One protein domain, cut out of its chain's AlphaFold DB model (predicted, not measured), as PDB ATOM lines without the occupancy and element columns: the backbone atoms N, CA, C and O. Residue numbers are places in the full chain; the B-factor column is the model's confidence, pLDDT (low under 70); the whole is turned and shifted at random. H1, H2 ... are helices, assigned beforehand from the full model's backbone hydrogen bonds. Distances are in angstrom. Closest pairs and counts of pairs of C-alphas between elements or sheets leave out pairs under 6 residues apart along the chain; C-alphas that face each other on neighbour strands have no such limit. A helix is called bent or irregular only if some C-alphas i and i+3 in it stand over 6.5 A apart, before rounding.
ATOM      1  N   PRO A  69      37.048  14.578 -33.490       73.50
ATOM      2  CA  PRO A  69      37.870  15.774 -33.673       73.50
ATOM      3  C   PRO A  69      37.081  17.084 -33.541       73.50
ATOM      4  O   PRO A  69      37.638  18.106 -33.152       73.50
ATOM      5  N   LEU A  70      35.778  17.049 -33.837       74.56
ATOM      6  CA  LEU A  70      34.868  18.179 -33.690       74.56
ATOM      7  C   LEU A  70      34.641  18.538 -32.214       74.56
ATOM      8  O   LEU A  70      34.778  19.703 -31.867       74.56
ATOM      9  N   VAL A  71      34.396  17.558 -31.339       74.62
ATOM     10  CA  VAL A  71      34.221  17.781 -29.887       74.62
ATOM     11  C   VAL A  71      35.521  18.260 -29.239       74.62
ATOM     12  O   VAL A  71      35.502  19.160 -28.403       74.62
ATOM     13  N   VAL A  72      36.666  17.716 -29.661       73.19
ATOM     14  CA  VAL A  72      37.984  18.180 -29.199       73.19
ATOM     15  C   VAL A  72      38.234  19.628 -29.632       73.19
ATOM     16  O   VAL A  72      38.711  20.437 -28.838       73.19
ATOM     17  N   ASN A  73      37.874  19.981 -30.868       73.50
ATOM     18  CA  ASN A  73      38.005  21.344 -31.376       73.50
ATOM     19  C   ASN A  73      37.029  22.314 -30.689       73.50
ATOM     20  O   ASN A  73      37.421  23.427 -30.364       73.50
ATOM     21  N   GLU A  74      35.793  21.903 -30.406       70.12
ATOM     22  CA  GLU A  74      34.836  22.705 -29.635       70.12
ATOM     23  C   GLU A  74      35.313  22.931 -28.197       70.12
ATOM     24  O   GLU A  74      35.313  24.068 -27.734       70.12
ATOM     25  N   ALA A  75      35.809  21.897 -27.511       66.62
ATOM     26  CA  ALA A  75      36.399  22.036 -26.180       66.62
ATOM     27  C   ALA A  75      37.643  22.941 -26.192       66.62
ATOM     28  O   ALA A  75      37.812  23.765 -25.295       66.62
ATOM     29  N   ALA A  76      38.482  22.846 -27.229       71.25
ATOM     30  CA  ALA A  76      39.622  23.738 -27.423       71.25
ATOM     31  C   ALA A  76      39.179  25.186 -27.681       71.25
ATOM     32  O   ALA A  76      39.743  26.108 -27.099       71.25
ATOM     33  N   ILE A  77      38.139  25.401 -28.491       68.81
ATOM     34  CA  ILE A  77      37.552  26.724 -28.736       68.81
ATOM     35  C   ILE A  77      36.952  27.292 -27.447       68.81
ATOM     36  O   ILE A  77      37.194  28.455 -27.152       68.81
ATOM     37  N   VAL A  78      36.230  26.500 -26.649       69.19
ATOM     38  CA  VAL A  78      35.652  26.926 -25.361       69.19
ATOM     39  C   VAL A  78      36.745  27.231 -24.330       69.19
ATOM     40  O   VAL A  78      36.669  28.247 -23.638       69.19
ATOM     41  N   ALA A  79      37.798  26.411 -24.266       64.19
ATOM     42  CA  ALA A  79      38.959  26.666 -23.417       64.19
ATOM     43  C   ALA A  79      39.675  27.964 -23.826       64.19
ATOM     44  O   ALA A  79      39.959  28.802 -22.972       64.19
ATOM     45  N   LEU A  80      39.873  28.188 -25.131       65.81
ATOM     46  CA  LEU A  80      40.385  29.453 -25.666       65.81
ATOM     47  C   LEU A  80      39.435  30.622 -25.371       65.81
ATOM     48  O   LEU A  80      39.899  31.714 -25.059       65.81
ATOM     49  N   HIS A  81      38.119  30.401 -25.418       61.75
ATOM     50  CA  HIS A  81      37.094  31.415 -25.164       61.75
ATOM     51  C   HIS A  81      37.085  31.891 -23.700       61.75
ATOM     52  O   HIS A  81      36.814  33.059 -23.443       61.75
ATOM     53  N   SER A  82      37.444  31.030 -22.740       60.47
ATOM     54  CA  SER A  82      37.556  31.410 -21.321       60.47
ATOM     55  C   SER A  82      38.715  32.378 -21.008       60.47
ATOM     56  O   SER A  82      38.654  33.097 -20.015       60.47
ATOM     57  N   ASP A  83      39.721  32.466 -21.888       64.75
ATOM     58  CA  ASP A  83      40.835  33.436 -21.845       64.75
ATOM     59  C   ASP A  83      40.689  34.552 -22.917       64.75
ATOM     60  O   ASP A  83      41.592  35.370 -23.145       64.75
ATOM     61  N   MET A  84      39.545  34.604 -23.610       68.94
ATOM     62  CA  MET A  84      39.308  35.514 -24.730       68.94
ATOM     63  C   MET A  84      38.681  36.828 -24.246       68.94
ATOM     64  O   MET A  84      37.476  36.924 -24.026       68.94
ATOM     65  N   ASN A  85      39.500  37.869 -24.085       70.00
ATOM     66  CA  ASN A  85      39.013  39.231 -23.852       70.00
ATOM     67  C   ASN A  85      38.699  39.945 -25.186       70.00
ATOM     68  O   ASN A  85      39.155  39.521 -26.250       70.00
ATOM     69  N   TYR A  86      37.928  41.038 -25.131       71.62
ATOM     70  CA  TYR A  86      37.511  41.813 -26.313       71.62
ATOM     71  C   TYR A  86      38.690  42.185 -27.231       71.62
ATOM     72  O   TYR A  86      38.601  42.032 -28.448       71.62
ATOM     73  N   GLU A  87      39.829  42.560 -26.648       78.06
ATOM     74  CA  GLU A  87      41.053  42.900 -27.382       78.06
ATOM     75  C   GLU A  87      41.596  41.724 -28.214       78.06
ATOM     76  O   GLU A  87      41.936  41.887 -29.388       78.06
ATOM     77  N   LYS A  88      41.624  40.508 -27.651       78.38
ATOM     78  CA  LYS A  88      42.053  39.295 -28.368       78.38
ATOM     79  C   LYS A  88      41.081  38.930 -29.496       78.38
ATOM     80  O   LYS A  88      41.531  38.541 -30.574       78.38
ATOM     81  N   ILE A  89      39.771  39.109 -29.290       80.75
ATOM     82  CA  ILE A  89      38.743  38.884 -30.326       80.75
ATOM     83  C   ILE A  89      38.966  39.829 -31.507       80.75
ATOM     84  O   ILE A  89      39.034  39.390 -32.657       80.75
ATOM     85  N   VAL A  90      39.129  41.123 -31.227       83.19
ATOM     86  CA  VAL A  90      39.374  42.138 -32.258       83.19
ATOM     87  C   VAL A  90      40.672  41.842 -33.013       83.19
ATOM     88  O   VAL A  90      40.681  41.889 -34.245       83.19
ATOM     89  N   GLY A  91      41.738  41.443 -32.311       86.19
ATOM     90  CA  GLY A  91      43.003  41.041 -32.931       86.19
ATOM     91  C   GLY A  91      42.859  39.864 -33.903       86.19
ATOM     92  O   GLY A  91      43.379  39.911 -35.021       86.19
ATOM     93  N   PHE A  92      42.093  38.831 -33.531       79.88
ATOM     94  CA  PHE A  92      41.816  37.692 -34.414       79.88
ATOM     95  C   PHE A  92      41.007  38.085 -35.657       79.88
ATOM     96  O   PHE A  92      41.327  37.646 -36.769       79.88
ATOM     97  N   VAL A  93      39.984  38.931 -35.497       86.44
ATOM     98  CA  VAL A  93      39.164  39.427 -36.613       86.44
ATOM     99  C   VAL A  93      40.020  40.239 -37.589       86.44
ATOM    100  O   VAL A  93      40.001  39.972 -38.792       86.44
ATOM    101  N   GLN A  94      40.843  41.163 -37.089       91.00
ATOM    102  CA  GLN A  94      41.729  41.987 -37.921       91.00
ATOM    103  C   GLN A  94      42.773  41.153 -38.671       91.00
ATOM    104  O   GLN A  94      42.965  41.341 -39.874       91.00
ATOM    105  N   ALA A  95      43.418  40.194 -37.999       84.12
ATOM    106  CA  ALA A  95      44.394  39.304 -38.630       84.12
ATOM    107  C   ALA A  95      43.760  38.445 -39.739       84.12
ATOM    108  O   ALA A  95      44.378  38.187 -40.778       84.12
ATOM    109  N   THR A  96      42.507  38.032 -39.542       88.12
ATOM    110  CA  THR A  96      41.738  37.273 -40.533       88.12
ATOM    111  C   THR A  96      41.406  38.125 -41.758       88.12
ATOM    112  O   THR A  96      41.618  37.679 -42.889       88.12
ATOM    113  N   GLU A  97      40.958  39.366 -41.563       82.12
ATOM    114  CA  GLU A  97      40.693  40.301 -42.663       82.12
ATOM    115  C   GLU A  97      41.978  40.677 -43.423       82.12
ATOM    116  O   GLU A  97      42.004  40.635 -44.656       82.12
ATOM    117  N   ALA A  98      43.091  40.918 -42.722       91.00
ATOM    118  CA  ALA A  98      44.389  41.195 -43.341       91.00
ATOM    119  C   ALA A  98      44.878  40.031 -44.223       91.00
ATOM    120  O   ALA A  98      45.351  40.241 -45.344       91.00
ATOM    121  N   ARG A  99      44.705  38.786 -43.763       89.38
ATOM    122  CA  ARG A  99      45.031  37.587 -44.549       89.38
ATOM    123  C   ARG A  99      44.172  37.478 -45.811       89.38
ATOM    124  O   ARG A  99      44.702  37.166 -46.876       89.38
ATOM    125  N   LYS A 100      42.866  37.757 -45.726       86.62
ATOM    126  CA  LYS A 100      41.969  37.758 -46.899       86.62
ATOM    127  C   LYS A 100      42.392  38.800 -47.933       86.62
ATOM    128  O   LYS A 100      42.412  38.504 -49.129       86.62
ATOM    129  N   LEU A 101      42.761  40.000 -47.481       91.50
ATOM    130  CA  LEU A 101      43.275  41.054 -48.355       91.50
ATOM    131  C   LEU A 101      44.595  40.646 -49.012       91.50
ATOM    132  O   LEU A 101      44.760  40.844 -50.215       91.50
ATOM    133  N   LYS A 102      45.496  40.001 -48.264       90.31
ATOM    134  CA  LYS A 102      46.766  39.495 -48.799       90.31
ATOM    135  C   LYS A 102      46.558  38.458 -49.905       90.31
ATOM    136  O   LYS A 102      47.128  38.612 -50.980       90.31
ATOM    137  N   ILE A 103      45.684  37.474 -49.684       86.38
ATOM    138  CA  ILE A 103      45.337  36.450 -50.685       86.38
ATOM    139  C   ILE A 103      44.746  37.092 -51.951       86.38
ATOM    140  O   ILE A 103      45.073  36.697 -53.072       86.38
ATOM    141  N   ARG A 104      43.885  38.107 -51.793       89.31
ATOM    142  CA  ARG A 104      43.302  38.841 -52.925       89.31
ATOM    143  C   ARG A 104      44.374  39.583 -53.728       89.31
ATOM    144  O   ARG A 104      44.400  39.454 -54.950       89.31
ATOM    145  N   ALA A 105      45.260  40.304 -53.046       89.25
ATOM    146  CA  ALA A 105      46.341  41.058 -53.676       89.25
ATOM    147  C   ALA A 105      47.330  40.140 -54.416       89.25
ATOM    148  O   ALA A 105      47.749  40.445 -55.532       89.25
ATOM    149  N   GLU A 106      47.663  38.982 -53.842       87.12
ATOM    150  CA  GLU A 106      48.513  37.983 -54.500       87.12
ATOM    151  C   GLU A 106      47.862  37.435 -55.774       87.12
ATOM    152  O   GLU A 106      48.506  37.379 -56.824       87.12
ATOM    153  N   ARG A 107      46.564  37.115 -55.731       88.06
ATOM    154  CA  ARG A 107      45.815  36.633 -56.901       88.06
ATOM    155  C   ARG A 107      45.760  37.664 -58.032       88.06
ATOM    156  O   ARG A 107      45.889  37.289 -59.196       88.06
ATOM    157  N   GLU A 108      45.595  38.941 -57.699       84.69
ATOM    158  CA  GLU A 108      45.589  40.041 -58.670       84.69
ATOM    159  C   GLU A 108      46.983  40.307 -59.255       84.69
ATOM    160  O   GLU A 108      47.137  40.489 -60.463       84.69
ATOM    161  N   SER A 109      48.032  40.244 -58.431       76.50
ATOM    162  CA  SER A 109      49.409  40.348 -58.926       76.50
ATOM    163  C   SER A 109      49.755  39.205 -59.892       76.50
ATOM    164  O   SER A 109      50.368  39.429 -60.939       76.50
ATOM    165  N   SER A 110      49.276  37.990 -59.600       78.69
ATOM    166  CA  SER A 110      49.479  36.807 -60.438       78.69
ATOM    167  C   SER A 110      48.733  36.900 -61.776       78.69
ATOM    168  O   SER A 110      49.280  36.526 -62.816       78.69
ATOM    169  N   SER A 111      47.508  37.438 -61.794       72.44
ATOM    170  CA  SER A 111      46.752  37.634 -63.039       72.44
ATOM    171  C   SER A 111      47.359  38.732 -63.920       72.44
ATOM    172  O   SER A 111      47.431  38.576 -65.141       72.44
ATOM    173  N   ARG A 112      47.870  39.809 -63.316       72.00
ATOM    174  CA  ARG A 112      48.496  40.924 -64.038       72.00
ATOM    175  C   ARG A 112      49.841  40.539 -64.663       72.00
ATOM    176  O   ARG A 112      50.102  40.917 -65.803       72.00
ATOM    177  N   ALA A 113      50.636  39.714 -63.976       67.31
ATOM    178  CA  ALA A 113      51.875  39.151 -64.519       67.31
ATOM    179  C   ALA A 113      51.633  38.279 -65.768       67.31
ATOM    180  O   ALA A 113      52.423  38.314 -66.708       67.31
ATOM    181  N   ARG A 114      50.513  37.541 -65.818       66.00
ATOM    182  CA  ARG A 114      50.136  36.721 -66.984       66.00
ATOM    183  C   ARG A 114      49.667  37.555 -68.181       66.00
ATOM    184  O   ARG A 114      49.944  37.183 -69.315       66.00
ATOM    185  N   SER A 115      48.995  38.681 -67.941       60.91
ATOM    186  CA  SER A 115      48.503  39.571 -69.006       60.91
ATOM    187  C   SER A 115      49.628  40.378 -69.682       60.91
ATOM    188  O   SER A 115      49.623  40.561 -70.899       60.91
ATOM    189  N   ALA A 116      50.657  40.785 -68.927       58.78
ATOM    190  CA  ALA A 116      51.801  41.540 -69.458       58.78
ATOM    191  C   ALA A 116      52.662  40.755 -70.477       58.78
ATOM    192  O   ALA A 116      53.408  41.361 -71.241       58.78
TER     193      ALA A 116
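This is residues 69 to 116 of the 174 residues of the protein "uncharacterized protein LOC104212082" of Nicotiana sylvestris (UniProt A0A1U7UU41). Two helices make an open V with unequal arms, a shorter H1 and a long H2, joined at the corner by a tight link, residues 83 to 85. The arms spread away from this corner with no packing between them, and the whole lies almost in one plane. The printed part has 48 residues, with two named helices in the order H1, H2 and no named strand; the class is all helix. It is extended, with a radius of gyration of the C-alphas of 17.2 A, and its outline is flat, with spans of 51 by 28 by 6 A.

H1 covers residues 69 to 82 and measures 19.9 A from first to last C-alpha. It begins at C-alpha 69, at (37.870, 15.774, -33.673), and ends at C-alpha 82, at (37.556, 31.410, -21.321). H2 covers residues 86 to 116 and measures 45.5 A. It begins at C-alpha 86, at (37.511, 41.813, -26.313), and ends at C-alpha 116, at (51.801, 41.540, -69.458).

H1 and H2 are apart, with no C-alpha of the one within 8 A of the other. A tight link of 3 residues joins them. Residues 69 to 80 of H1 stand free, and so do residues 82 to 88, of which 86 to 88 belong to H2, and residues 90 to 116 of H2. In H1 and H2 every O i to N i+4 pair is within hydrogen-bond range. Neither helix is bent.

The two C-alphas farthest apart are those of Ser 82 and Ala 116, at 51.2 A. The first and last printed C-alphas, of Pro 69 and Ala 116, are 46.2 A apart. The printed part has no cut. The mean pLDDT of the printed part is 76.8, and 13 residues are under 70: residue 75, residues 77 to 84 and residues 113 to 116.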